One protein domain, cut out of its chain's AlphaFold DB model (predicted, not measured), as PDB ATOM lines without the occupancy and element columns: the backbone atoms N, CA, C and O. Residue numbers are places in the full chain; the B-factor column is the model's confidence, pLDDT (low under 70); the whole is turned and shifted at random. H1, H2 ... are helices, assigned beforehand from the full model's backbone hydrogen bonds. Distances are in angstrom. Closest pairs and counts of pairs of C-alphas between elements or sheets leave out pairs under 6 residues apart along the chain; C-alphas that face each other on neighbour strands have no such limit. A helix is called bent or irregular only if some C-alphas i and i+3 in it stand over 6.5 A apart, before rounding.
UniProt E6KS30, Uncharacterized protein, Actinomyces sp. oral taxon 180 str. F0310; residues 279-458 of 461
ATOM      1  N   VAL A 279      -9.617 -32.580 -12.186       65.06
ATOM      2  CA  VAL A 279      -8.695 -32.137 -11.127       65.06
ATOM      3  C   VAL A 279      -7.439 -31.498 -11.734       65.06
ATOM      4  O   VAL A 279      -6.728 -32.127 -12.519       65.06
ATOM      5  N   SER A 280      -7.170 -30.252 -11.345       72.88
ATOM      6  CA  SER A 280      -6.094 -29.405 -11.884       72.88
ATOM      7  C   SER A 280      -4.996 -29.058 -10.868       72.88
ATOM      8  O   SER A 280      -3.982 -28.465 -11.238       72.88
ATOM      9  N   VAL A 281      -5.182 -29.440  -9.600       75.06
ATOM     10  CA  VAL A 281      -4.299 -29.115  -8.466       75.06
ATOM     11  C   VAL A 281      -3.569 -30.347  -7.935       75.06
ATOM     12  O   VAL A 281      -4.083 -31.462  -7.996       75.06
ATOM     13  N   ASP A 282      -2.367 -30.134  -7.399       79.75
ATOM     14  CA  ASP A 282      -1.610 -31.150  -6.663       79.75
ATOM     15  C   ASP A 282      -1.947 -31.150  -5.154       79.75
ATOM     16  O   ASP A 282      -2.584 -30.227  -4.641       79.75
ATOM     17  N   ASP A 283      -1.539 -32.209  -4.446       75.75
ATOM     18  CA  ASP A 283      -1.846 -32.415  -3.020       75.75
ATOM     19  C   ASP A 283      -1.243 -31.330  -2.110       75.75
ATOM     20  O   ASP A 283      -1.888 -30.911  -1.152       75.75
ATOM     21  N   ASP A 284      -0.049 -30.816  -2.429       79.56
ATOM     22  CA  ASP A 284       0.593 -29.748  -1.653       79.56
ATOM     23  C   ASP A 284      -0.165 -28.418  -1.813       79.56
ATOM     24  O   ASP A 284      -0.369 -27.685  -0.841       79.56
ATOM     25  N   GLN A 285      -0.643 -28.116  -3.026       78.69
ATOM     26  CA  GLN A 285      -1.488 -26.953  -3.307       78.69
ATOM     27  C   GLN A 285      -2.862 -27.055  -2.634       78.69
ATOM     28  O   GLN A 285      -3.316 -26.080  -2.033       78.69
ATOM     29  N   LEU A 286      -3.506 -28.224  -2.697       72.31
ATOM     30  CA  LEU A 286      -4.784 -28.494  -2.029       72.31
ATOM     31  C   LEU A 286      -4.664 -28.376  -0.508       72.31
ATOM     32  O   LEU A 286      -5.487 -27.723   0.132       72.31
ATOM     33  N   ARG A 287      -3.599 -28.935   0.068       73.19
ATOM     34  CA  ARG A 287      -3.314 -28.842   1.498       73.19
ATOM     35  C   ARG A 287      -3.095 -27.400   1.955       73.19
ATOM     36  O   ARG A 287      -3.658 -27.006   2.970       73.19
ATOM     37  N   ALA A 288      -2.330 -26.604   1.206       73.06
ATOM     38  CA  ALA A 288      -2.107 -25.193   1.531       73.06
ATOM     39  C   ALA A 288      -3.406 -24.362   1.482       73.06
ATOM     40  O   ALA A 288      -3.609 -23.493   2.329       73.06
ATOM     41  N   PHE A 289      -4.299 -24.651   0.528       70.50
ATOM     42  CA  PHE A 289      -5.613 -24.007   0.429       70.50
ATOM     43  C   PHE A 289      -6.505 -24.331   1.640       70.50
ATOM     44  O   PHE A 289      -7.024 -23.419   2.284       70.50
ATOM     45  N   LEU A 290      -6.636 -25.616   1.989       67.75
ATOM     46  CA  LEU A 290      -7.448 -26.067   3.126       67.75
ATOM     47  C   LEU A 290      -6.875 -25.581   4.472       67.75
ATOM     48  O   LEU A 290      -7.622 -25.204   5.372       67.75
ATOM     49  N   GLU A 291      -5.547 -25.509   4.599       72.00
ATOM     50  CA  GLU A 291      -4.876 -24.929   5.767       72.00
ATOM     51  C   GLU A 291      -5.149 -23.424   5.916       72.00
ATOM     52  O   GLU A 291      -5.367 -22.960   7.037       72.00
ATOM     53  N   GLN A 292      -5.193 -22.663   4.816       71.56
ATOM     54  CA  GLN A 292      -5.579 -21.251   4.857       71.56
ATOM     55  C   GLN A 292      -7.044 -21.083   5.285       71.56
ATOM     56  O   GLN A 292      -7.307 -20.336   6.225       71.56
ATOM     57  N   GLN A 293      -7.970 -21.822   4.665       65.81
ATOM     58  CA  GLN A 293      -9.398 -21.797   5.008       65.81
ATOM     59  C   GLN A 293      -9.616 -22.071   6.508       65.81
ATOM     60  O   GLN A 293     -10.257 -21.283   7.200       65.81
ATOM     61  N   ARG A 294      -8.968 -23.112   7.049       66.69
ATOM     62  CA  ARG A 294      -9.000 -23.462   8.480       66.69
ATOM     63  C   ARG A 294      -8.504 -22.335   9.399       66.69
ATOM     64  O   ARG A 294      -8.986 -22.197  10.523       66.69
ATOM     65  N   ASN A 295      -7.513 -21.555   8.967       68.62
ATOM     66  CA  ASN A 295      -6.969 -20.443   9.755       68.62
ATOM     67  C   ASN A 295      -7.912 -19.227   9.757       68.62
ATOM     68  O   ASN A 295      -8.074 -18.588  10.801       68.62
ATOM     69  N   ASP A 296      -8.567 -18.951   8.629       66.50
ATOM     70  CA  ASP A 296      -9.585 -17.902   8.517       66.50
ATOM     71  C   ASP A 296     -10.813 -18.253   9.389       66.50
ATOM     72  O   ASP A 296     -11.211 -17.458  10.242       66.50
ATOM     73  N   GLU A 297     -11.324 -19.489   9.303       63.12
ATOM     74  CA  GLU A 297     -12.398 -20.001  10.176       63.12
ATOM     75  C   GLU A 297     -12.061 -19.905  11.672       63.12
ATOM     76  O   GLU A 297     -12.903 -19.519  12.480       63.12
ATOM     77  N   ASN A 298     -10.834 -20.270  12.070       66.81
ATOM     78  CA  ASN A 298     -10.403 -20.191  13.470       66.81
ATOM     79  C   ASN A 298     -10.352 -18.738  13.975       66.81
ATOM     80  O   ASN A 298     -10.556 -18.497  15.164       66.81
ATOM     81  N   THR A 299     -10.105 -17.775  13.084       75.19
ATOM     82  CA  THR A 299     -10.114 -16.338  13.404       75.19
ATOM     83  C   THR A 299     -11.544 -15.824  13.597       75.19
ATOM     84  O   THR A 299     -11.825 -15.108  14.566       75.19
ATOM     85  N   ASP A 300     -12.473 -16.244  12.732       65.69
ATOM     86  CA  ASP A 300     -13.905 -15.957  12.885       65.69
ATOM     87  C   ASP A 300     -14.470 -16.617  14.170       65.69
ATOM     88  O   ASP A 300     -15.196 -15.971  14.930       65.69
ATOM     89  N   LEU A 301     -14.067 -17.857  14.488       66.69
ATOM     90  CA  LEU A 301     -14.467 -18.576  15.709       66.69
ATOM     91  C   LEU A 301     -13.953 -17.904  16.995       66.69
ATOM     92  O   LEU A 301     -14.701 -17.777  17.964       66.69
ATOM     93  N   ALA A 302     -12.705 -17.420  17.008       72.31
ATOM     94  CA  ALA A 302     -12.175 -16.651  18.135       72.31
ATOM     95  C   ALA A 302     -12.979 -15.357  18.363       72.31
ATOM     96  O   ALA A 302     -13.358 -15.045  19.492       72.31
ATOM     97  N   THR A 303     -13.328 -14.657  17.278       70.75
ATOM     98  CA  THR A 303     -14.169 -13.448  17.321       70.75
ATOM     99  C   THR A 303     -15.572 -13.745  17.869       70.75
ATOM    100  O   THR A 303     -16.144 -12.927  18.593       70.75
ATOM    101  N   PHE A 304     -16.134 -14.918  17.557       66.12
ATOM    102  CA  PHE A 304     -17.406 -15.376  18.120       66.12
ATOM    103  C   PHE A 304     -17.315 -15.606  19.638       66.12
ATOM    104  O   PHE A 304     -18.167 -15.111  20.377       66.12
ATOM    105  N   TYR A 305     -16.268 -16.280  20.125       67.75
ATOM    106  CA  TYR A 305     -16.073 -16.521  21.560       67.75
ATOM    107  C   TYR A 305     -15.891 -15.227  22.372       67.75
ATOM    108  O   TYR A 305     -16.459 -15.112  23.459       67.75
ATOM    109  N   GLU A 306     -15.185 -14.222  21.839       73.06
ATOM    110  CA  GLU A 306     -15.069 -12.900  22.481       73.06
ATOM    111  C   GLU A 306     -16.437 -12.218  22.664       73.06
ATOM    112  O   GLU A 306     -16.723 -11.661  23.729       73.06
ATOM    113  N   ARG A 307     -17.318 -12.297  21.654       68.56
ATOM    114  CA  ARG A 307     -18.682 -11.738  21.722       68.56
ATOM    115  C   ARG A 307     -19.573 -12.530  22.674       68.56
ATOM    116  O   ARG A 307     -20.248 -11.935  23.507       68.56
ATOM    117  N   GLN A 308     -19.501 -13.860  22.632       67.50
ATOM    118  CA  GLN A 308     -20.229 -14.738  23.550       67.50
ATOM    119  C   GLN A 308     -19.876 -14.452  25.024       67.50
ATOM    120  O   GLN A 308     -20.746 -14.468  25.895       67.50
ATOM    121  N   HIS A 309     -18.604 -14.164  25.314       73.19
ATOM    122  CA  HIS A 309     -18.151 -13.763  26.647       73.19
ATOM    123  C   HIS A 309     -18.688 -12.378  27.054       73.19
ATOM    124  O   HIS A 309     -19.089 -12.180  28.205       73.19
ATOM    125  N   ALA A 310     -18.740 -11.414  26.127       72.38
ATOM    126  CA  ALA A 310     -19.329 -10.097  26.385       72.38
ATOM    127  C   ALA A 310     -20.832 -10.188  26.722       72.38
ATOM    128  O   ALA A 310     -21.260  -9.624  27.732       72.38
ATOM    129  N   ASP A 311     -21.603 -10.963  25.952       69.06
ATOM    130  CA  ASP A 311     -23.035 -11.197  26.189       69.06
ATOM    131  C   ASP A 311     -23.293 -11.821  27.570       69.06
ATOM    132  O   ASP A 311     -24.134 -11.339  28.333       69.06
ATOM    133  N   GLN A 312     -22.546 -12.874  27.925       71.06
ATOM    134  CA  GLN A 312     -22.683 -13.533  29.229       71.06
ATOM    135  C   GLN A 312     -22.274 -12.618  30.389       71.06
ATOM    136  O   GLN A 312     -22.922 -12.634  31.436       71.06
ATOM    137  N   THR A 313     -21.259 -11.770  30.199       80.44
ATOM    138  CA  THR A 313     -20.881 -10.744  31.184       80.44
ATOM    139  C   THR A 313     -22.041  -9.774  31.440       80.44
ATOM    140  O   THR A 313     -22.318  -9.424  32.591       80.44
ATOM    141  N   GLU A 314     -22.767  -9.371  30.393       78.44
ATOM    142  CA  GLU A 314     -23.934  -8.494  30.516       78.44
ATOM    143  C   GLU A 314     -25.151  -9.213  31.132       78.44
ATOM    144  O   GLU A 314     -25.857  -8.643  31.967       78.44
ATOM    145  N   ALA A 315     -25.391 -10.481  30.780       74.81
ATOM    146  CA  ALA A 315     -26.440 -11.306  31.385       74.81
ATOM    147  C   ALA A 315     -26.213 -11.511  32.895       74.81
ATOM    148  O   ALA A 315     -27.134 -11.313  33.692       74.81
ATOM    149  N   LEU A 316     -24.973 -11.809  33.302       80.12
ATOM    150  CA  LEU A 316     -24.563 -11.904  34.705       80.12
ATOM    151  C   LEU A 316     -24.760 -10.585  35.466       80.12
ATOM    152  O   LEU A 316     -25.183 -10.612  36.623       80.12
ATOM    153  N   ALA A 317     -24.495  -9.436  34.835       84.38
ATOM    154  CA  ALA A 317     -24.748  -8.128  35.441       84.38
ATOM    155  C   ALA A 317     -26.251  -7.899  35.692       84.38
ATOM    156  O   ALA A 317     -26.644  -7.590  36.816       84.38
ATOM    157  N   ARG A 318     -27.103  -8.151  34.687       82.19
ATOM    158  CA  ARG A 318     -28.571  -8.049  34.819       82.19
ATOM    159  C   ARG A 318     -29.130  -8.983  35.897       82.19
ATOM    160  O   ARG A 318     -30.026  -8.594  36.643       82.19
ATOM    161  N   TYR A 319     -28.608 -10.208  35.989       81.44
ATOM    162  CA  TYR A 319     -29.016 -11.168  37.014       81.44
ATOM    163  C   TYR A 319     -28.627 -10.696  38.419       81.44
ATOM    164  O   TYR A 319     -29.453 -10.783  39.327       81.44
ATOM    165  N   ALA A 320     -27.417 -10.152  38.595       86.94
ATOM    166  CA  ALA A 320     -26.961  -9.599  39.869       86.94
ATOM    167  C   ALA A 320     -27.806  -8.391  40.320       86.94
ATOM    168  O   ALA A 320     -28.177  -8.312  41.491       86.94
ATOM    169  N   ASP A 321     -28.180  -7.499  39.394       86.44
ATOM    170  CA  ASP A 321     -29.085  -6.373  39.671       86.44
ATOM    171  C   ASP A 321     -30.495  -6.841  40.086       86.44
ATOM    172  O   ASP A 321     -31.129  -6.236  40.954       86.44
ATOM    173  N   ALA A 322     -30.984  -7.945  39.507       83.94
ATOM    174  CA  ALA A 322     -32.256  -8.569  39.878       83.94
ATOM    175  C   ALA A 322     -32.200  -9.362  41.204       83.94
ATOM    176  O   ALA A 322     -33.248  -9.630  41.799       83.94
ATOM    177  N   HIS A 323     -31.000  -9.710  41.683       83.75
ATOM    178  CA  HIS A 323     -30.758 -10.544  42.868       83.75
ATOM    179  C   HIS A 323     -29.878  -9.846  43.928       83.75
ATOM    180  O   HIS A 323     -28.826 -10.365  44.320       83.75
ATOM    181  N   PRO A 324     -30.298  -8.675  44.447       83.44
ATOM    182  CA  PRO A 324     -29.506  -7.916  45.405       83.44
ATOM    183  C   PRO A 324     -29.294  -8.701  46.708       83.44
ATOM    184  O   PRO A 324     -30.244  -9.057  47.404       83.44
ATOM    185  N   GLY A 325     -28.027  -8.922  47.063       80.31
ATOM    186  CA  GLY A 325     -27.620  -9.615  48.291       80.31
ATOM    187  C   GLY A 325     -27.412 -11.127  48.157       80.31
ATOM    188  O   GLY A 325     -27.009 -11.754  49.134       80.31
ATOM    189  N   GLN A 326     -27.636 -11.711  46.977       82.25
ATOM    190  CA  GLN A 326     -27.236 -13.086  46.672       82.25
ATOM    191  C   GLN A 326     -25.732 -13.139  46.341       82.25
ATOM    192  O   GLN A 326     -25.194 -12.210  45.733       82.25
ATOM    193  N   ASP A 327     -25.035 -14.213  46.728       83.19
ATOM    194  CA  ASP A 327     -23.638 -14.404  46.320       83.19
ATOM    195  C   ASP A 327     -23.578 -14.819  44.842       83.19
ATOM    196  O   ASP A 327     -24.151 -15.826  44.429       83.19
ATOM    197  N   MET A 328     -22.887 -14.013  44.036       83.69
ATOM    198  CA  MET A 328     -22.697 -14.258  42.607       83.69
ATOM    199  C   MET A 328     -21.465 -15.117  42.308       83.69
ATOM    200  O   MET A 328     -21.270 -15.491  41.158       83.69
ATOM    201  N   SER A 329     -20.617 -15.416  43.295       88.00
ATOM    202  CA  SER A 329     -19.334 -16.103  43.083       88.00
ATOM    203  C   SER A 329     -19.525 -17.502  42.490       88.00
ATOM    204  O   SER A 329     -18.863 -17.867  41.520       88.00
ATOM    205  N   GLU A 330     -20.481 -18.263  43.025       85.81
ATOM    206  CA  GLU A 330     -20.784 -19.628  42.579       85.81
ATOM    207  C   GLU A 330     -21.487 -19.637  41.210       85.81
ATOM    208  O   GLU A 330     -21.181 -20.471  40.362       85.81
ATOM    209  N   ILE A 331     -22.359 -18.655  40.948       85.50
ATOM    210  CA  ILE A 331     -23.075 -18.507  39.667       85.50
ATOM    211  C   ILE A 331     -22.137 -18.049  38.544       85.50
ATOM    212  O   ILE A 331     -22.205 -18.580  37.439       85.50
ATOM    213  N   LYS A 332     -21.218 -17.117  38.821       85.69
ATOM    214  CA  LYS A 332     -20.162 -16.726  37.874       85.69
ATOM    215  C   LYS A 332     -19.266 -17.911  37.538       85.69
ATOM    216  O   LYS A 332     -19.096 -18.213  36.366       85.69
ATOM    217  N   SER A 333     -18.803 -18.643  38.555       87.50
ATOM    218  CA  SER A 333     -18.011 -19.865  38.372       87.50
ATOM    219  C   SER A 333     -18.748 -20.924  37.538       87.50
ATOM    220  O   SER A 333     -18.144 -21.552  36.669       87.50
ATOM    221  N   LEU A 334     -20.066 -21.091  37.731       82.75
ATOM    222  CA  LEU A 334     -20.889 -21.965  36.888       82.75
ATOM    223  C   LEU A 334     -20.899 -21.502  35.425       82.75
ATOM    224  O   LEU A 334     -20.686 -22.329  34.542       82.75
ATOM    225  N   VAL A 335     -21.164 -20.218  35.167       78.50
ATOM    226  CA  VAL A 335     -21.257 -19.663  33.806       78.50
ATOM    227  C   VAL A 335     -19.902 -19.723  33.096       78.50
ATOM    228  O   VAL A 335     -19.825 -20.293  32.011       78.50
ATOM    229  N   GLU A 336     -18.826 -19.262  33.740       81.62
ATOM    230  CA  GLU A 336     -17.448 -19.320  33.227       81.62
ATOM    231  C   GLU A 336     -17.020 -20.769  32.921       81.62
ATOM    232  O   GLU A 336     -16.526 -21.066  31.833       81.62
ATOM    233  N   SER A 337     -17.280 -21.712  33.836       80.81
ATOM    234  CA  SER A 337     -16.974 -23.139  33.642       80.81
ATOM    235  C   SER A 337     -17.823 -23.785  32.541       80.81
ATOM    236  O   SER A 337     -17.335 -24.636  31.792       80.81
ATOM    237  N   ASN A 338     -19.093 -23.387  32.406       76.50
ATOM    238  CA  ASN A 338     -19.969 -23.867  31.341       76.50
ATOM    239  C   ASN A 338     -19.491 -23.378  29.971       76.50
ATOM    240  O   ASN A 338     -19.383 -24.193  29.053       76.50
ATOM    241  N   GLN A 339     -19.159 -22.087  29.872       73.62
ATOM    242  CA  GLN A 339     -18.643 -21.453  28.666       73.62
ATOM    243  C   GLN A 339     -17.311 -22.070  28.247       73.62
ATOM    244  O   GLN A 339     -17.218 -22.542  27.119       73.62
ATOM    245  N   GLN A 340     -16.325 -22.162  29.147       78.94
ATOM    246  CA  GLN A 340     -15.029 -22.770  28.831       78.94
ATOM    247  C   GLN A 340     -15.203 -24.197  28.297       78.94
ATOM    248  O   GLN A 340     -14.683 -24.525  27.237       78.94
ATOM    249  N   GLN A 341     -16.011 -25.031  28.960       75.44
ATOM    250  CA  GLN A 341     -16.231 -26.407  28.505       75.44
ATOM    251  C   GLN A 341     -16.995 -26.494  27.170       75.44
ATOM    252  O   GLN A 341     -16.782 -27.445  26.422       75.44
ATOM    253  N   GLN A 342     -17.877 -25.538  26.853       70.44
ATOM    254  CA  GLN A 342     -18.519 -25.455  25.534       70.44
ATOM    255  C   GLN A 342     -17.529 -25.014  24.448       70.44
ATOM    256  O   GLN A 342     -17.500 -25.617  23.377       70.44
ATOM    257  N   GLN A 343     -16.691 -24.011  24.730       73.69
ATOM    258  CA  GLN A 343     -15.666 -23.509  23.812       73.69
ATOM    259  C   GLN A 343     -14.597 -24.567  23.532       73.69
ATOM    260  O   GLN A 343     -14.289 -24.827  22.369       73.69
ATOM    261  N   ASP A 344     -14.091 -25.240  24.568       79.50
ATOM    262  CA  ASP A 344     -13.154 -26.357  24.440       79.50
ATOM    263  C   ASP A 344     -13.769 -27.463  23.578       79.50
ATOM    264  O   ASP A 344     -13.177 -27.884  22.586       79.50
ATOM    265  N   SER A 345     -14.996 -27.894  23.899       75.62
ATOM    266  CA  SER A 345     -15.631 -29.013  23.203       75.62
ATOM    267  C   SER A 345     -16.009 -28.696  21.752       75.62
ATOM    268  O   SER A 345     -15.937 -29.593  20.914       75.62
ATOM    269  N   MET A 346     -16.390 -27.452  21.442       69.56
ATOM    270  CA  MET A 346     -16.666 -26.975  20.079       69.56
ATOM    271  C   MET A 346     -15.374 -26.832  19.267       69.56
ATOM    272  O   MET A 346     -15.322 -27.248  18.111       69.56
ATOM    273  N   THR A 347     -14.304 -26.324  19.884       74.50
ATOM    274  CA  THR A 347     -12.975 -26.230  19.260       74.50
ATOM    275  C   THR A 347     -12.431 -27.617  18.919       74.50
ATOM    276  O   THR A 347     -12.004 -27.843  17.785       74.50
ATOM    277  N   ASP A 348     -12.517 -28.569  19.852       80.25
ATOM    278  CA  ASP A 348     -12.118 -29.967  19.647       80.25
ATOM    279  C   ASP A 348     -12.960 -30.658  18.565       80.25
ATOM    280  O   ASP A 348     -12.416 -31.375  17.722       80.25
ATOM    281  N   PHE A 349     -14.280 -30.438  18.563       73.88
ATOM    282  CA  PHE A 349     -15.184 -30.990  17.553       73.88
ATOM    283  C   PHE A 349     -14.824 -30.481  16.151       73.88
ATOM    284  O   PHE A 349     -14.546 -31.288  15.263       73.88
ATOM    285  N   LEU A 350     -14.739 -29.157  15.966       69.88
ATOM    286  CA  LEU A 350     -14.402 -28.546  14.677       69.88
ATOM    287  C   LEU A 350     -12.984 -28.916  14.220       69.88
ATOM    288  O   LEU A 350     -12.743 -29.095  13.028       69.88
ATOM    289  N   ALA A 351     -12.017 -29.046  15.134       71.19
ATOM    290  CA  ALA A 351     -10.668 -29.501  14.792       71.19
ATOM    291  C   ALA A 351     -10.660 -30.944  14.255       71.19
ATOM    292  O   ALA A 351      -9.999 -31.218  13.250       71.19
ATOM    293  N   ARG A 352     -11.416 -31.858  14.879       75.38
ATOM    294  CA  ARG A 352     -11.547 -33.252  14.419       75.38
ATOM    295  C   ARG A 352     -12.287 -33.335  13.089       75.38
ATOM    296  O   ARG A 352     -11.754 -33.939  12.164       75.38
ATOM    297  N   GLN A 353     -13.441 -32.671  12.985       69.69
ATOM    298  CA  GLN A 353     -14.254 -32.607  11.769       69.69
ATOM    299  C   GLN A 353     -13.400 -32.171  10.568       69.69
ATOM    300  O   GLN A 353     -13.304 -32.900   9.588       69.69
ATOM    301  N   ARG A 354     -12.684 -31.045  10.681       68.12
ATOM    302  CA  ARG A 354     -11.853 -30.516   9.586       68.12
ATOM    303  C   ARG A 354     -10.651 -31.391   9.248       68.12
ATOM    304  O   ARG A 354     -10.255 -31.464   8.092       68.12
ATOM    305  N   THR A 355     -10.075 -32.081  10.235       72.88
ATOM    306  CA  THR A 355      -8.994 -33.054   9.988       72.88
ATOM    307  C   THR A 355      -9.505 -34.254   9.186       72.88
ATOM    308  O   THR A 355      -8.819 -34.745   8.290       72.88
ATOM    309  N   GLU A 356     -10.715 -34.721   9.493       74.75
ATOM    310  CA  GLU A 356     -11.380 -35.809   8.777       74.75
ATOM    311  C   GLU A 356     -11.817 -35.376   7.365       74.75
ATOM    312  O   GLU A 356     -11.596 -36.112   6.404       74.75
ATOM    313  N   GLU A 357     -12.325 -34.155   7.205       69.94
ATOM    314  CA  GLU A 357     -12.667 -33.566   5.904       69.94
ATOM    315  C   GLU A 357     -11.454 -33.367   4.999       69.94
ATOM    316  O   GLU A 357     -11.504 -33.758   3.834       69.94
ATOM    317  N   GLU A 358     -10.360 -32.795   5.520       72.31
ATOM    318  CA  GLU A 358      -9.113 -32.611   4.770       72.31
ATOM    319  C   GLU A 358      -8.614 -33.966   4.248       72.31
ATOM    320  O   GLU A 358      -8.267 -34.092   3.072       72.31
ATOM    321  N   ALA A 359      -8.647 -35.001   5.095       78.50
ATOM    322  CA  ALA A 359      -8.272 -36.358   4.714       78.50
ATOM    323  C   ALA A 359      -9.198 -36.936   3.626       78.50
ATOM    324  O   ALA A 359      -8.701 -37.467   2.635       78.50
ATOM    325  N   GLN A 360     -10.520 -36.797   3.770       76.62
ATOM    326  CA  GLN A 360     -11.501 -37.284   2.791       76.62
ATOM    327  C   GLN A 360     -11.382 -36.569   1.435       76.62
ATOM    328  O   GLN A 360     -11.382 -37.229   0.399       76.62
ATOM    329  N   ILE A 361     -11.247 -35.238   1.423       75.19
ATOM    330  CA  ILE A 361     -11.118 -34.434   0.196       75.19
ATOM    331  C   ILE A 361      -9.812 -34.782  -0.527       75.19
ATOM    332  O   ILE A 361      -9.818 -35.008  -1.739       75.19
ATOM    333  N   ARG A 362      -8.692 -34.883   0.203       79.81
ATOM    334  CA  ARG A 362      -7.390 -35.261  -0.372       79.81
ATOM    335  C   ARG A 362      -7.393 -36.696  -0.897       79.81
ATOM    336  O   ARG A 362      -6.922 -36.928  -2.009       79.81
ATOM    337  N   GLN A 363      -7.993 -37.638  -0.164       86.00
ATOM    338  CA  GLN A 363      -8.170 -39.016  -0.627       86.00
ATOM    339  C   GLN A 363      -9.030 -39.075  -1.898       86.00
ATOM    340  O   GLN A 363      -8.624 -39.708  -2.870       86.00
ATOM    341  N   TYR A 364     -10.165 -38.369  -1.939       82.69
ATOM    342  CA  TYR A 364     -11.031 -38.304  -3.119       82.69
ATOM    343  C   TYR A 364     -10.275 -37.778  -4.349       82.69
ATOM    344  O   TYR A 364     -10.314 -38.384  -5.419       82.69
ATOM    345  N   VAL A 365      -9.541 -36.673  -4.190       81.62
ATOM    346  CA  VAL A 365      -8.739 -36.060  -5.259       81.62
ATOM    347  C   VAL A 365      -7.623 -36.999  -5.745       81.62
ATOM    348  O   VAL A 365      -7.364 -37.071  -6.948       81.62
ATOM    349  N   GLN A 366      -7.000 -37.757  -4.839       82.69
ATOM    350  CA  GLN A 366      -5.952 -38.727  -5.166       82.69
ATOM    351  C   GLN A 366      -6.490 -39.988  -5.869       82.69
ATOM    352  O   GLN A 366      -5.861 -40.482  -6.808       82.69
ATOM    353  N   GLU A 367      -7.627 -40.524  -5.423       86.81
ATOM    354  CA  GLU A 367      -8.236 -41.748  -5.964       86.81
ATOM    355  C   GLU A 367      -9.030 -41.498  -7.256       86.81
ATOM    356  O   GLU A 367      -9.165 -42.402  -8.087       86.81
ATOM    357  N   HIS A 368      -9.505 -40.266  -7.474       84.19
ATOM    358  CA  HIS A 368     -10.325 -39.893  -8.626       84.19
ATOM    359  C   HIS A 368      -9.732 -38.740  -9.468       84.19
ATOM    360  O   HIS A 368     -10.409 -37.743  -9.720       84.19
ATOM    361  N   PRO A 369      -8.522 -38.889 -10.047       79.88
ATOM    362  CA  PRO A 369      -7.884 -37.859 -10.882       79.88
ATOM    363  C   PRO A 369      -8.595 -37.607 -12.228       79.88
ATOM    364  O   PRO A 369      -8.108 -36.839 -13.056       79.88
ATOM    365  N   GLN A 370      -9.705 -38.297 -12.501       77.56
ATOM    366  CA  GLN A 370     -10.582 -38.097 -13.661       77.56
ATOM    367  C   GLN A 370     -12.039 -37.804 -13.245       77.56
ATOM    368  O   GLN A 370     -12.918 -37.865 -14.101       77.56
ATOM    369  N   ALA A 371     -12.305 -37.522 -11.960       76.62
ATOM    370  CA  ALA A 371     -13.622 -37.078 -11.501       76.62
ATOM    371  C   ALA A 371     -14.040 -35.790 -12.214       76.62
ATOM    372  O   ALA A 371     -13.222 -34.881 -12.380       76.62
ATOM    373  N   THR A 372     -15.317 -35.717 -12.585       76.00
ATOM    374  CA  THR A 372     -15.942 -34.484 -13.074       76.00
ATOM    375  C   THR A 372     -16.324 -33.572 -11.914       76.00
ATOM    376  O   THR A 372     -16.464 -34.032 -10.774       76.00
ATOM    377  N   SER A 373     -16.604 -32.293 -12.183       68.94
ATOM    378  CA  SER A 373     -17.220 -31.416 -11.182       68.94
ATOM    379  C   SER A 373     -18.493 -32.026 -10.607       68.94
ATOM    380  O   SER A 373     -18.767 -31.825  -9.432       68.94
ATOM    381  N   ARG A 374     -19.277 -32.759 -11.403       72.38
ATOM    382  CA  ARG A 374     -20.535 -33.361 -10.946       72.38
ATOM    383  C   ARG A 374     -20.308 -34.508  -9.960       72.38
ATOM    384  O   ARG A 374     -21.100 -34.681  -9.031       72.38
ATOM    385  N   ASP A 375     -19.244 -35.280 -10.152       75.06
ATOM    386  CA  ASP A 375     -18.859 -36.344  -9.222       75.06
ATOM    387  C   ASP A 375     -18.355 -35.737  -7.905       75.06
ATOM    388  O   ASP A 375     -18.745 -36.191  -6.829       75.06
ATOM    389  N   PHE A 376     -17.574 -34.653  -7.987       71.62
ATOM    390  CA  PHE A 376     -17.108 -33.896  -6.823       71.62
ATOM    391  C   PHE A 376     -18.266 -33.223  -6.070       71.62
ATOM    392  O   PHE A 376     -18.361 -33.360  -4.856       71.62
ATOM    393  N   ASP A 377     -19.212 -32.586  -6.771       66.25
ATOM    394  CA  ASP A 377     -20.422 -32.002  -6.173       66.25
ATOM    395  C   ASP A 377     -21.269 -33.078  -5.454       66.25
ATOM    396  O   ASP A 377     -21.869 -32.817  -4.409       66.25
ATOM    397  N   THR A 378     -21.286 -34.312  -5.975       75.00
ATOM    398  CA  THR A 378     -21.965 -35.460  -5.345       75.00
ATOM    399  C   THR A 378     -21.239 -35.917  -4.076       75.00
ATOM    400  O   THR A 378     -21.887 -36.140  -3.053       75.00
ATOM    401  N   PHE A 379     -19.906 -35.999  -4.114       75.38
ATOM    402  CA  PHE A 379     -19.063 -36.287  -2.949       75.38
ATOM    403  C   PHE A 379     -19.230 -35.228  -1.847       75.38
ATOM    404  O   PHE A 379     -19.587 -35.579  -0.723       75.38
ATOM    405  N   MET A 380     -19.098 -33.939  -2.180       69.06
ATOM    406  CA  MET A 380     -19.306 -32.829  -1.241       69.06
ATOM    407  C   MET A 380     -20.732 -32.833  -0.666       69.06
ATOM    408  O   MET A 380     -20.932 -32.527   0.505       69.06
ATOM    409  N   SER A 381     -21.748 -33.207  -1.453       63.31
ATOM    410  CA  SER A 381     -23.127 -33.342  -0.964       63.31
ATOM    411  C   SER A 381     -23.291 -34.465   0.069       63.31
ATOM    412  O   SER A 381     -23.979 -34.271   1.071       63.31
ATOM    413  N   GLN A 382     -22.638 -35.615  -0.133       68.50
ATOM    414  CA  GLN A 382     -22.631 -36.701   0.852       68.50
ATOM    415  C   GLN A 382     -21.891 -36.276   2.126       68.50
ATOM    416  O   GLN A 382     -22.456 -36.365   3.214       68.50
ATOM    417  N   GLN A 383     -20.688 -35.716   1.974       67.00
ATOM    418  CA  GLN A 383     -19.867 -35.209   3.072       67.00
ATOM    419  C   GLN A 383     -20.645 -34.213   3.948       67.00
ATOM    420  O   GLN A 383     -20.712 -34.369   5.165       67.00
ATOM    421  N   ARG A 384     -21.344 -33.257   3.322       63.72
ATOM    422  CA  ARG A 384     -22.215 -32.272   3.985       63.72
ATOM    423  C   ARG A 384     -23.338 -32.905   4.814       63.72
ATOM    424  O   ARG A 384     -23.686 -32.377   5.868       63.72
ATOM    425  N   ASN A 385     -23.927 -34.011   4.357       62.56
ATOM    426  CA  ASN A 385     -24.973 -34.713   5.109       62.56
ATOM    427  C   ASN A 385     -24.396 -35.408   6.349       62.56
ATOM    428  O   ASN A 385     -24.989 -35.328   7.427       62.56
ATOM    429  N   ASP A 386     -23.228 -36.036   6.210       65.19
ATOM    430  CA  ASP A 386     -22.557 -36.753   7.297       65.19
ATOM    431  C   ASP A 386     -22.016 -35.775   8.361       65.19
ATOM    432  O   ASP A 386     -22.244 -35.975   9.556       65.19
ATOM    433  N   GLN A 387     -21.440 -34.640   7.936       61.72
ATOM    434  CA  GLN A 387     -21.147 -33.477   8.789       61.72
ATOM    435  C   GLN A 387     -22.398 -32.984   9.522       61.72
ATOM    436  O   GLN A 387     -22.377 -32.743  10.726       61.72
ATOM    437  N   GLN A 388     -23.524 -32.830   8.817       60.31
ATOM    438  CA  GLN A 388     -24.753 -32.340   9.439       60.31
ATOM    439  C   GLN A 388     -25.303 -33.329  10.479       60.31
ATOM    440  O   GLN A 388     -25.940 -32.898  11.440       60.31
ATOM    441  N   ALA A 389     -25.074 -34.632  10.313       61.59
ATOM    442  CA  ALA A 389     -25.445 -35.649  11.293       61.59
ATOM    443  C   ALA A 389     -24.520 -35.628  12.524       61.59
ATOM    444  O   ALA A 389     -25.019 -35.595  13.654       61.59
ATOM    445  N   SER A 390     -23.197 -35.579  12.326       62.28
ATOM    446  CA  SER A 390     -22.228 -35.497  13.431       62.28
ATOM    447  C   SER A 390     -22.403 -34.208  14.240       62.28
ATOM    448  O   SER A 390     -22.401 -34.250  15.471       62.28
ATOM    449  N   TYR A 391     -22.682 -33.089  13.563       58.44
ATOM    450  CA  TYR A 391     -22.954 -31.797  14.186       58.44
ATOM    451  C   TYR A 391     -24.208 -31.815  15.077       58.44
ATOM    452  O   TYR A 391     -24.172 -31.335  16.210       58.44
ATOM    453  N   ARG A 392     -25.325 -32.393  14.600       57.41
ATOM    454  CA  ARG A 392     -26.550 -32.541  15.416       57.41
ATOM    455  C   ARG A 392     -26.269 -33.348  16.684       57.41
ATOM    456  O   ARG A 392     -26.593 -32.889  17.775       57.41
ATOM    457  N   SER A 393     -25.609 -34.500  16.535       66.19
ATOM    458  CA  SER A 393     -25.237 -35.379  17.652       66.19
ATOM    459  C   SER A 393     -24.353 -34.663  18.679       66.19
ATOM    460  O   SER A 393     -24.582 -34.780  19.882       66.19
ATOM    461  N   PHE A 394     -23.363 -33.894  18.215       67.88
ATOM    462  CA  PHE A 394     -22.478 -33.109  19.075       67.88
ATOM    463  C   PHE A 394     -23.247 -32.093  19.928       67.88
ATOM    464  O   PHE A 394     -23.023 -32.012  21.136       67.88
ATOM    465  N   VAL A 395     -24.172 -31.329  19.343       62.25
ATOM    466  CA  VAL A 395     -24.882 -30.295  20.110       62.25
ATOM    467  C   VAL A 395     -26.002 -30.871  20.983       62.25
ATOM    468  O   VAL A 395     -26.221 -30.351  22.073       62.25
ATOM    469  N   GLU A 396     -26.648 -31.979  20.600       62.62
ATOM    470  CA  GLU A 396     -27.514 -32.733  21.525       62.62
ATOM    471  C   GLU A 396     -26.736 -33.156  22.789       62.62
ATOM    472  O   GLU A 396     -27.239 -33.043  23.912       62.62
ATOM    473  N   GLU A 397     -25.475 -33.572  22.631       70.12
ATOM    474  CA  GLU A 397     -24.576 -33.866  23.748       70.12
ATOM    475  C   GLU A 397     -24.197 -32.602  24.547       70.12
ATOM    476  O   GLU A 397     -24.269 -32.632  25.779       70.12
ATOM    477  N   GLN A 398     -23.898 -31.469  23.895       70.25
ATOM    478  CA  GLN A 398     -23.636 -30.195  24.588       70.25
ATOM    479  C   GLN A 398     -24.846 -29.686  25.384       70.25
ATOM    480  O   GLN A 398     -24.687 -29.262  26.531       70.25
ATOM    481  N   GLN A 399     -26.056 -29.752  24.825       63.66
ATOM    482  CA  GLN A 399     -27.286 -29.328  25.498       63.66
ATOM    483  C   GLN A 399     -27.575 -30.213  26.717       63.66
ATOM    484  O   GLN A 399     -27.933 -29.717  27.790       63.66
ATOM    485  N   LYS A 400     -27.352 -31.526  26.586       72.75
ATOM    486  CA  LYS A 400     -27.459 -32.479  27.693       72.75
ATOM    487  C   LYS A 400     -26.410 -32.215  28.776       72.75
ATOM    488  O   LYS A 400     -26.751 -32.240  29.958       72.75
ATOM    489  N   ALA A 401     -25.164 -31.926  28.398       72.88
ATOM    490  CA  ALA A 401     -24.088 -31.591  29.330       72.88
ATOM    491  C   ALA A 401     -24.348 -30.263  30.063       72.88
ATOM    492  O   ALA A 401     -24.174 -30.189  31.278       72.88
ATOM    493  N   GLN A 402     -24.822 -29.230  29.358       72.38
ATOM    494  CA  GLN A 402     -25.219 -27.955  29.958       72.38
ATOM    495  C   GLN A 402     -26.379 -28.144  30.943       72.38
ATOM    496  O   GLN A 402     -26.256 -27.731  32.095       72.38
ATOM    497  N   THR A 403     -27.451 -28.830  30.532       73.75
ATOM    498  CA  THR A 403     -28.597 -29.142  31.406       73.75
ATOM    499  C   THR A 403     -28.153 -29.892  32.662       73.75
ATOM    500  O   THR A 403     -28.508 -29.497  33.767       73.75
ATOM    501  N   ALA A 404     -27.308 -30.920  32.520       79.50
ATOM    502  CA  ALA A 404     -26.805 -31.698  33.651       79.50
ATOM    503  C   ALA A 404     -25.999 -30.848  34.652       79.50
ATOM    504  O   ALA A 404     -26.204 -30.982  35.857       79.50
ATOM    505  N   ARG A 405     -25.132 -29.940  34.173       79.38
ATOM    506  CA  ARG A 405     -24.379 -29.001  35.030       79.38
ATOM    507  C   ARG A 405     -25.311 -28.038  35.773       79.38
ATOM    508  O   ARG A 405     -25.098 -27.782  36.954       79.38
ATOM    509  N   ILE A 406     -26.343 -27.516  35.102       78.62
ATOM    510  CA  ILE A 406     -27.324 -26.606  35.716       78.62
ATOM    511  C   ILE A 406     -28.171 -27.342  36.763       78.62
ATOM    512  O   ILE A 406     -28.418 -26.797  37.837       78.62
ATOM    513  N   ASP A 407     -28.584 -28.581  36.495       82.62
ATOM    514  CA  ASP A 407     -29.352 -29.400  37.440       82.62
ATOM    515  C   ASP A 407     -28.511 -29.809  38.663       82.62
ATOM    516  O   ASP A 407     -29.006 -29.788  39.793       82.62
ATOM    517  N   GLU A 408     -27.230 -30.139  38.467       88.50
ATOM    518  CA  GLU A 408     -26.287 -30.413  39.557       88.50
ATOM    519  C   GLU A 408     -26.051 -29.169  40.424       88.50
ATOM    520  O   GLU A 408     -26.168 -29.249  41.649       88.50
ATOM    521  N   PHE A 409     -25.828 -28.008  39.800       85.38
ATOM    522  CA  PHE A 409     -25.724 -26.725  40.494       85.38
ATOM    523  C   PHE A 409     -26.996 -26.405  41.284       85.38
ATOM    524  O   PHE A 409     -26.948 -26.187  42.490       85.38
ATOM    525  N   THR A 410     -28.160 -26.466  40.641       84.88
ATOM    526  CA  THR A 410     -29.465 -26.204  41.271       84.88
ATOM    527  C   THR A 410     -29.697 -27.085  42.501       84.88
ATOM    528  O   THR A 410     -30.268 -26.652  43.502       84.88
ATOM    529  N   LYS A 411     -29.238 -28.339  42.450       87.25
ATOM    530  CA  LYS A 411     -29.339 -29.292  43.558       87.25
ATOM    531  C   LYS A 411     -28.376 -28.983  44.710       87.25
ATOM    532  O   LYS A 411     -28.704 -29.291  45.855       87.25
ATOM    533  N   ALA A 412     -27.207 -28.411  44.423       86.69
ATOM    534  CA  ALA A 412     -26.250 -27.952  45.429       86.69
ATOM    535  C   ALA A 412     -26.647 -26.593  46.046       86.69
ATOM    536  O   ALA A 412     -26.423 -26.381  47.237       86.69
ATOM    537  N   HIS A 413     -27.298 -25.724  45.267       81.75
ATOM    538  CA  HIS A 413     -27.658 -24.351  45.632       81.75
ATOM    539  C   HIS A 413     -29.188 -24.137  45.539       81.75
ATOM    540  O   HIS A 413     -29.656 -23.378  44.693       81.75
ATOM    541  N   PRO A 414     -30.009 -24.776  46.400       77.00
ATOM    542  CA  PRO A 414     -31.476 -24.723  46.294       77.00
ATOM    543  C   PRO A 414     -32.063 -23.307  46.434       77.00
ATOM    544  O   PRO A 414     -33.141 -23.032  45.909       77.00
ATOM    545  N   ASP A 415     -31.346 -22.402  47.108       77.38
ATOM    546  CA  ASP A 415     -31.740 -21.003  47.288       77.38
ATOM    547  C   ASP A 415     -31.452 -20.124  46.052       77.38
ATOM    548  O   ASP A 415     -31.922 -18.989  45.988       77.38
ATOM    549  N   SER A 416     -30.716 -20.622  45.044       70.19
ATOM    550  CA  SER A 416     -30.278 -19.822  43.887       70.19
ATOM    551  C   SER A 416     -31.375 -19.530  42.857       70.19
ATOM    552  O   SER A 416     -31.091 -18.875  41.860       70.19
ATOM    553  N   LYS A 417     -32.596 -20.037  43.079       77.00
ATOM    554  CA  LYS A 417     -33.748 -20.033  42.159       77.00
ATOM    555  C   LYS A 417     -33.451 -20.716  40.801       77.00
ATOM    556  O   LYS A 417     -32.890 -20.088  39.902       77.00
ATOM    557  N   PRO A 418     -33.873 -21.985  40.618       74.06
ATOM    558  CA  PRO A 418     -33.571 -22.791  39.430       74.06
ATOM    559  C   PRO A 418     -33.834 -22.088  38.093       74.06
ATOM    560  O   PRO A 418     -32.985 -22.099  37.204       74.06
ATOM    561  N   ASP A 419     -35.008 -21.471  37.957       75.56
ATOM    562  CA  ASP A 419     -35.478 -20.913  36.687       75.56
ATOM    563  C   ASP A 419     -34.748 -19.610  36.333       75.56
ATOM    564  O   ASP A 419     -34.388 -19.397  35.176       75.56
ATOM    565  N   ASP A 420     -34.422 -18.786  37.332       75.75
ATOM    566  CA  ASP A 420     -33.635 -17.569  37.125       75.75
ATOM    567  C   ASP A 420     -32.181 -17.928  36.741       75.75
ATOM    568  O   ASP A 420     -31.606 -17.287  35.860       75.75
ATOM    569  N   VAL A 421     -31.591 -18.987  37.321       72.62
ATOM    570  CA  VAL A 421     -30.263 -19.497  36.906       72.62
ATOM    571  C   VAL A 421     -30.306 -20.115  35.512       72.62
ATOM    572  O   VAL A 421     -29.381 -19.904  34.736       72.62
ATOM    573  N   ARG A 422     -31.375 -20.828  35.144       71.69
ATOM    574  CA  ARG A 422     -31.574 -21.306  33.763       71.69
ATOM    575  C   ARG A 422     -31.666 -20.142  32.776       71.69
ATOM    576  O   ARG A 422     -31.036 -20.203  31.724       71.69
ATOM    577  N   SER A 423     -32.331 -19.046  33.152       71.38
ATOM    578  CA  SER A 423     -32.472 -17.854  32.304       71.38
ATOM    579  C   SER A 423     -31.144 -17.173  31.932       71.38
ATOM    580  O   SER A 423     -31.064 -16.575  30.861       71.38
ATOM    581  N   LEU A 424     -30.082 -17.322  32.743       66.62
ATOM    582  CA  LEU A 424     -28.722 -16.854  32.409       66.62
ATOM    583  C   LEU A 424     -28.146 -17.522  31.158       66.62
ATOM    584  O   LEU A 424     -27.289 -16.945  30.493       66.62
ATOM    585  N   PHE A 425     -28.611 -18.730  30.844       66.50
ATOM    586  CA  PHE A 425     -28.232 -19.458  29.642       66.50
ATOM    587  C   PHE A 425     -29.224 -19.214  28.495       66.50
ATOM    588  O   PHE A 425     -28.885 -19.469  27.351       66.50
ATOM    589  N   GLU A 426     -30.432 -18.704  28.768       57.59
ATOM    590  CA  GLU A 426     -31.585 -18.821  27.861       57.59
ATOM    591  C   GLU A 426     -31.840 -17.608  26.936       57.59
ATOM    592  O   GLU A 426     -32.819 -17.601  26.190       57.59
ATOM    593  N   ARG A 427     -30.964 -16.589  26.934       44.94
ATOM    594  CA  ARG A 427     -30.963 -15.487  25.945       44.94
ATOM    595  C   ARG A 427     -29.545 -15.006  25.624       44.94
ATOM    596  O   ARG A 427     -28.904 -14.393  26.473       44.94
ATOM    597  N   GLN A 428     -29.135 -15.147  24.365       48.22
ATOM    598  CA  GLN A 428     -28.142 -14.264  23.740       48.22
ATOM    599  C   GLN A 428     -28.830 -13.318  22.747       48.22
ATOM    600  O   GLN A 428     -30.001 -13.495  22.410       48.22
ATOM    601  N   ASP A 429     -28.136 -12.248  22.368       40.16
ATOM    602  CA  ASP A 429     -28.699 -11.153  21.582       40.16
ATOM    603  C   ASP A 429     -28.905 -11.526  20.100       40.16
ATOM    604  O   ASP A 429     -28.195 -12.347  19.525       40.16
ATOM    605  N   SER A 430     -29.847 -10.833  19.463       41.09
ATOM    606  CA  SER A 430     -30.116 -10.791  18.020       41.09
ATOM    607  C   SER A 430     -28.889 -10.523  17.130       41.09
ATOM    608  O   SER A 430     -28.917 -10.814  15.934       41.09
ATOM    609  N   ASN A 431     -27.804  -9.989  17.697       44.84
ATOM    610  CA  ASN A 431     -26.520  -9.839  17.018       44.84
ATOM    611  C   ASN A 431     -25.779 -11.182  16.844       44.84
ATOM    612  O   ASN A 431     -25.148 -11.393  15.808       44.84
ATOM    613  N   GLY A 432     -25.905 -12.112  17.800       44.31
ATOM    614  CA  GLY A 432     -25.285 -13.439  17.734       44.31
ATOM    615  C   GLY A 432     -25.826 -14.284  16.577       44.31
ATOM    616  O   GLY A 432     -25.043 -14.901  15.855       44.31
ATOM    617  N   ASP A 433     -27.140 -14.227  16.332       40.91
ATOM    618  CA  ASP A 433     -27.782 -14.869  15.175       40.91
ATOM    619  C   ASP A 433     -27.169 -14.399  13.851       40.91
ATOM    620  O   ASP A 433     -26.803 -15.219  13.012       40.91
ATOM    621  N   GLN A 434     -26.991 -13.086  13.670       47.19
ATOM    622  CA  GLN A 434     -26.444 -12.533  12.426       47.19
ATOM    623  C   GLN A 434     -24.986 -12.938  12.184       47.19
ATOM    624  O   GLN A 434     -24.552 -13.015  11.034       47.19
ATOM    625  N   ASP A 435     -24.202 -13.155  13.238       48.38
ATOM    626  CA  ASP A 435     -22.809 -13.583  13.113       48.38
ATOM    627  C   ASP A 435     -22.687 -15.098  12.893       48.38
ATOM    628  O   ASP A 435     -21.883 -15.530  12.064       48.38
ATOM    629  N   ILE A 436     -23.551 -15.898  13.525       47.09
ATOM    630  CA  ILE A 436     -23.697 -17.335  13.247       47.09
ATOM    631  C   ILE A 436     -24.201 -17.563  11.815       47.09
ATOM    632  O   ILE A 436     -23.677 -18.430  11.115       47.09
ATOM    633  N   GLU A 437     -25.155 -16.770  11.322       47.00
ATOM    634  CA  GLU A 437     -25.594 -16.828   9.924       47.00
ATOM    635  C   GLU A 437     -24.447 -16.521   8.953       47.00
ATOM    636  O   GLU A 437     -24.283 -17.249   7.974       47.00
ATOM    637  N   LYS A 438     -23.602 -15.516   9.234       51.84
ATOM    638  CA  LYS A 438     -22.406 -15.217   8.419       51.84
ATOM    639  C   LYS A 438     -21.405 -16.373   8.423       51.84
ATOM    640  O   LYS A 438     -20.931 -16.745   7.351       51.84
ATOM    641  N   PHE A 439     -21.110 -16.952   9.590       49.84
ATOM    642  CA  PHE A 439     -20.211 -18.103   9.732       49.84
ATOM    643  C   PHE A 439     -20.731 -19.318   8.942       49.84
ATOM    644  O   PHE A 439     -20.040 -19.868   8.084       49.84
ATOM    645  N   LEU A 440     -22.003 -19.674   9.143       50.00
ATOM    646  CA  LEU A 440     -22.648 -20.804   8.476       50.00
ATOM    647  C   LEU A 440     -22.881 -20.589   6.968       50.00
ATOM    648  O   LEU A 440     -22.986 -21.568   6.226       50.00
ATOM    649  N   HIS A 441     -23.010 -19.345   6.498       48.62
ATOM    650  CA  HIS A 441     -23.071 -19.031   5.066       48.62
ATOM    651  C   HIS A 441     -21.704 -19.232   4.403       48.62
ATOM    652  O   HIS A 441     -21.625 -19.811   3.315       48.62
ATOM    653  N   ARG A 442     -20.634 -18.804   5.087       53.12
ATOM    654  CA  ARG A 442     -19.261 -18.887   4.588       53.12
ATOM    655  C   ARG A 442     -18.821 -20.339   4.401       53.12
ATOM    656  O   ARG A 442     -18.519 -20.706   3.264       53.12
ATOM    657  N   GLN A 443     -18.967 -21.172   5.439       52.22
ATOM    658  CA  GLN A 443     -18.707 -22.618   5.351       52.22
ATOM    659  C   GLN A 443     -19.518 -23.304   4.238       52.22
ATOM    660  O   GLN A 443     -18.976 -24.072   3.448       52.22
ATOM    661  N   ARG A 444     -20.835 -23.050   4.149       54.25
ATOM    662  CA  ARG A 444     -21.727 -23.879   3.308       54.25
ATOM    663  C   ARG A 444     -21.796 -23.513   1.829       54.25
ATOM    664  O   ARG A 444     -22.289 -24.333   1.059       54.25
ATOM    665  N   GLN A 445     -21.432 -22.294   1.427       52.06
ATOM    666  CA  GLN A 445     -21.608 -21.858   0.033       52.06
ATOM    667  C   GLN A 445     -20.390 -21.163  -0.559       52.06
ATOM    668  O   GLN A 445     -20.028 -21.465  -1.697       52.06
ATOM    669  N   ASP A 446     -19.764 -20.241   0.167       56.28
ATOM    670  CA  ASP A 446     -18.660 -19.451  -0.385       56.28
ATOM    671  C   ASP A 446     -17.347 -20.244  -0.394       56.28
ATOM    672  O   ASP A 446     -16.584 -20.166  -1.364       56.28
ATOM    673  N   GLU A 447     -17.119 -21.062   0.631       61.59
ATOM    674  CA  GLU A 447     -15.955 -21.940   0.749       61.59
ATOM    675  C   GLU A 447     -16.050 -23.158  -0.171       61.59
ATOM    676  O   GLU A 447     -15.148 -23.346  -0.982       61.59
ATOM    677  N   GLU A 448     -17.161 -23.908  -0.183       61.78
ATOM    678  CA  GLU A 448     -17.363 -25.006  -1.148       61.78
ATOM    679  C   GLU A 448     -17.222 -24.536  -2.606       61.78
ATOM    680  O   GLU A 448     -16.577 -25.188  -3.429       61.78
ATOM    681  N   ARG A 449     -17.783 -23.364  -2.941       64.38
ATOM    682  CA  ARG A 449     -17.637 -22.757  -4.272       64.38
ATOM    683  C   ARG A 449     -16.189 -22.359  -4.558       64.38
ATOM    684  O   ARG A 449     -15.759 -22.479  -5.705       64.38
ATOM    685  N   SER A 450     -15.455 -21.875  -3.558       66.56
ATOM    686  CA  SER A 450     -14.039 -21.516  -3.700       66.56
ATOM    687  C   SER A 450     -13.162 -22.760  -3.858       66.56
ATOM    688  O   SER A 450     -12.327 -22.776  -4.755       66.56
ATOM    689  N   LEU A 451     -13.409 -23.820  -3.084       67.56
ATOM    690  CA  LEU A 451     -12.741 -25.119  -3.190       67.56
ATOM    691  C   LEU A 451     -12.999 -25.770  -4.555       67.56
ATOM    692  O   LEU A 451     -12.058 -26.189  -5.218       67.56
ATOM    693  N   ARG A 452     -14.252 -25.782  -5.030       70.31
ATOM    694  CA  ARG A 452     -14.607 -26.272  -6.374       70.31
ATOM    695  C   ARG A 452     -13.844 -25.521  -7.469       70.31
ATOM    696  O   ARG A 452     -13.249 -26.145  -8.343       70.31
ATOM    697  N   ARG A 453     -13.815 -24.183  -7.413       71.12
ATOM    698  CA  ARG A 453     -13.013 -23.372  -8.349       71.12
ATOM    699  C   ARG A 453     -11.522 -23.667  -8.224       71.12
ATOM    700  O   ARG A 453     -10.846 -23.773  -9.235       71.12
ATOM    701  N   PHE A 454     -11.007 -23.837  -7.012       71.19
ATOM    702  CA  PHE A 454      -9.605 -24.167  -6.799       71.19
ATOM    703  C   PHE A 454      -9.244 -25.518  -7.437       71.19
ATOM    704  O   PHE A 454      -8.317 -25.576  -8.238       71.19
ATOM    705  N   VAL A 455     -10.022 -26.574  -7.172       69.31
ATOM    706  CA  VAL A 455      -9.776 -27.938  -7.672       69.31
ATOM    707  C   VAL A 455      -9.831 -28.031  -9.203       69.31
ATOM    708  O   VAL A 455      -8.976 -28.693  -9.797       69.31
ATOM    709  N   PHE A 456     -10.789 -27.365  -9.857       69.56
ATOM    710  CA  PHE A 456     -11.044 -27.511 -11.302       69.56
ATOM    711  C   PHE A 456     -10.508 -26.360 -12.178       69.56
ATOM    712  O   PHE A 456     -10.119 -26.581 -13.324       69.56
ATOM    713  N   GLU A 457     -10.448 -25.132 -11.655       72.12
ATOM    714  CA  GLU A 457      -9.962 -23.947 -12.384       72.12
ATOM    715  C   GLU A 457      -8.509 -23.572 -12.006       72.12
ATOM    716  O   GLU A 457      -7.897 -22.752 -12.691       72.12
ATOM    717  N   GLY A 458      -7.946 -24.128 -10.922       59.41
ATOM    718  CA  GLY A 458      -6.581 -23.841 -10.451       59.41
ATOM    719  C   GLY A 458      -6.365 -22.402  -9.953       59.41
ATOM    720  O   GLY A 458      -5.226 -21.958  -9.785       59.41
TER     721      GLY A 458
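AT A GLANCE: This is residues 279 to 458 of the 461 residues of an uncharacterized protein of Actinomyces sp. oral taxon 180 str. F0310 (UniProt E6KS30). Helices H1, H2 and H3 run back and forth along a rod, H2 between the others; bent H5 runs alongside H1, and short H4 folds back near H3's end. The 180 printed residues, all helix by class, have five named helices, H1 to H5 in order. The whole is loose, radius of gyration of the C-alphas 21.0 A, spanning 69 by 25 by 23 A.

IN THESE COORDINATES: H1, residues 283 to 322, is 57.7 A long from C-alpha 283 (-1.846, -32.415, -3.020). H2 is residues 329 to 367, 56.4 A; H3, 373 to 412, 57.4 A; H4, 418 to 423. H5, residues 430 to 457, one helix by its hydrogen bonds, is bent, C-alphas 444 and 447 being 6.6 A apart: arms H5a, 430 to 444, and H5b, 447 to 457, ending at C-alpha 457 (-9.962, -23.947, -12.384).

HOW THE PARTS SIT: H1, H2, H3 and H5b form an up-and-down bundle, each running against the one before. Hairpin H1 and H2 touch, closest C-alphas Asp 283 and Arg 362, 6.8 A, at a shallow tilt of 16 degrees. H1, with residues 300 to 308 alone, touches H5a. Every O i to N i+4 pair is within hydrogen-bond range but in H5a, 10 of 11.

THE WHOLE: The printed part has no cut; no link is long. Residues under pLDDT 70 include 424 to 451.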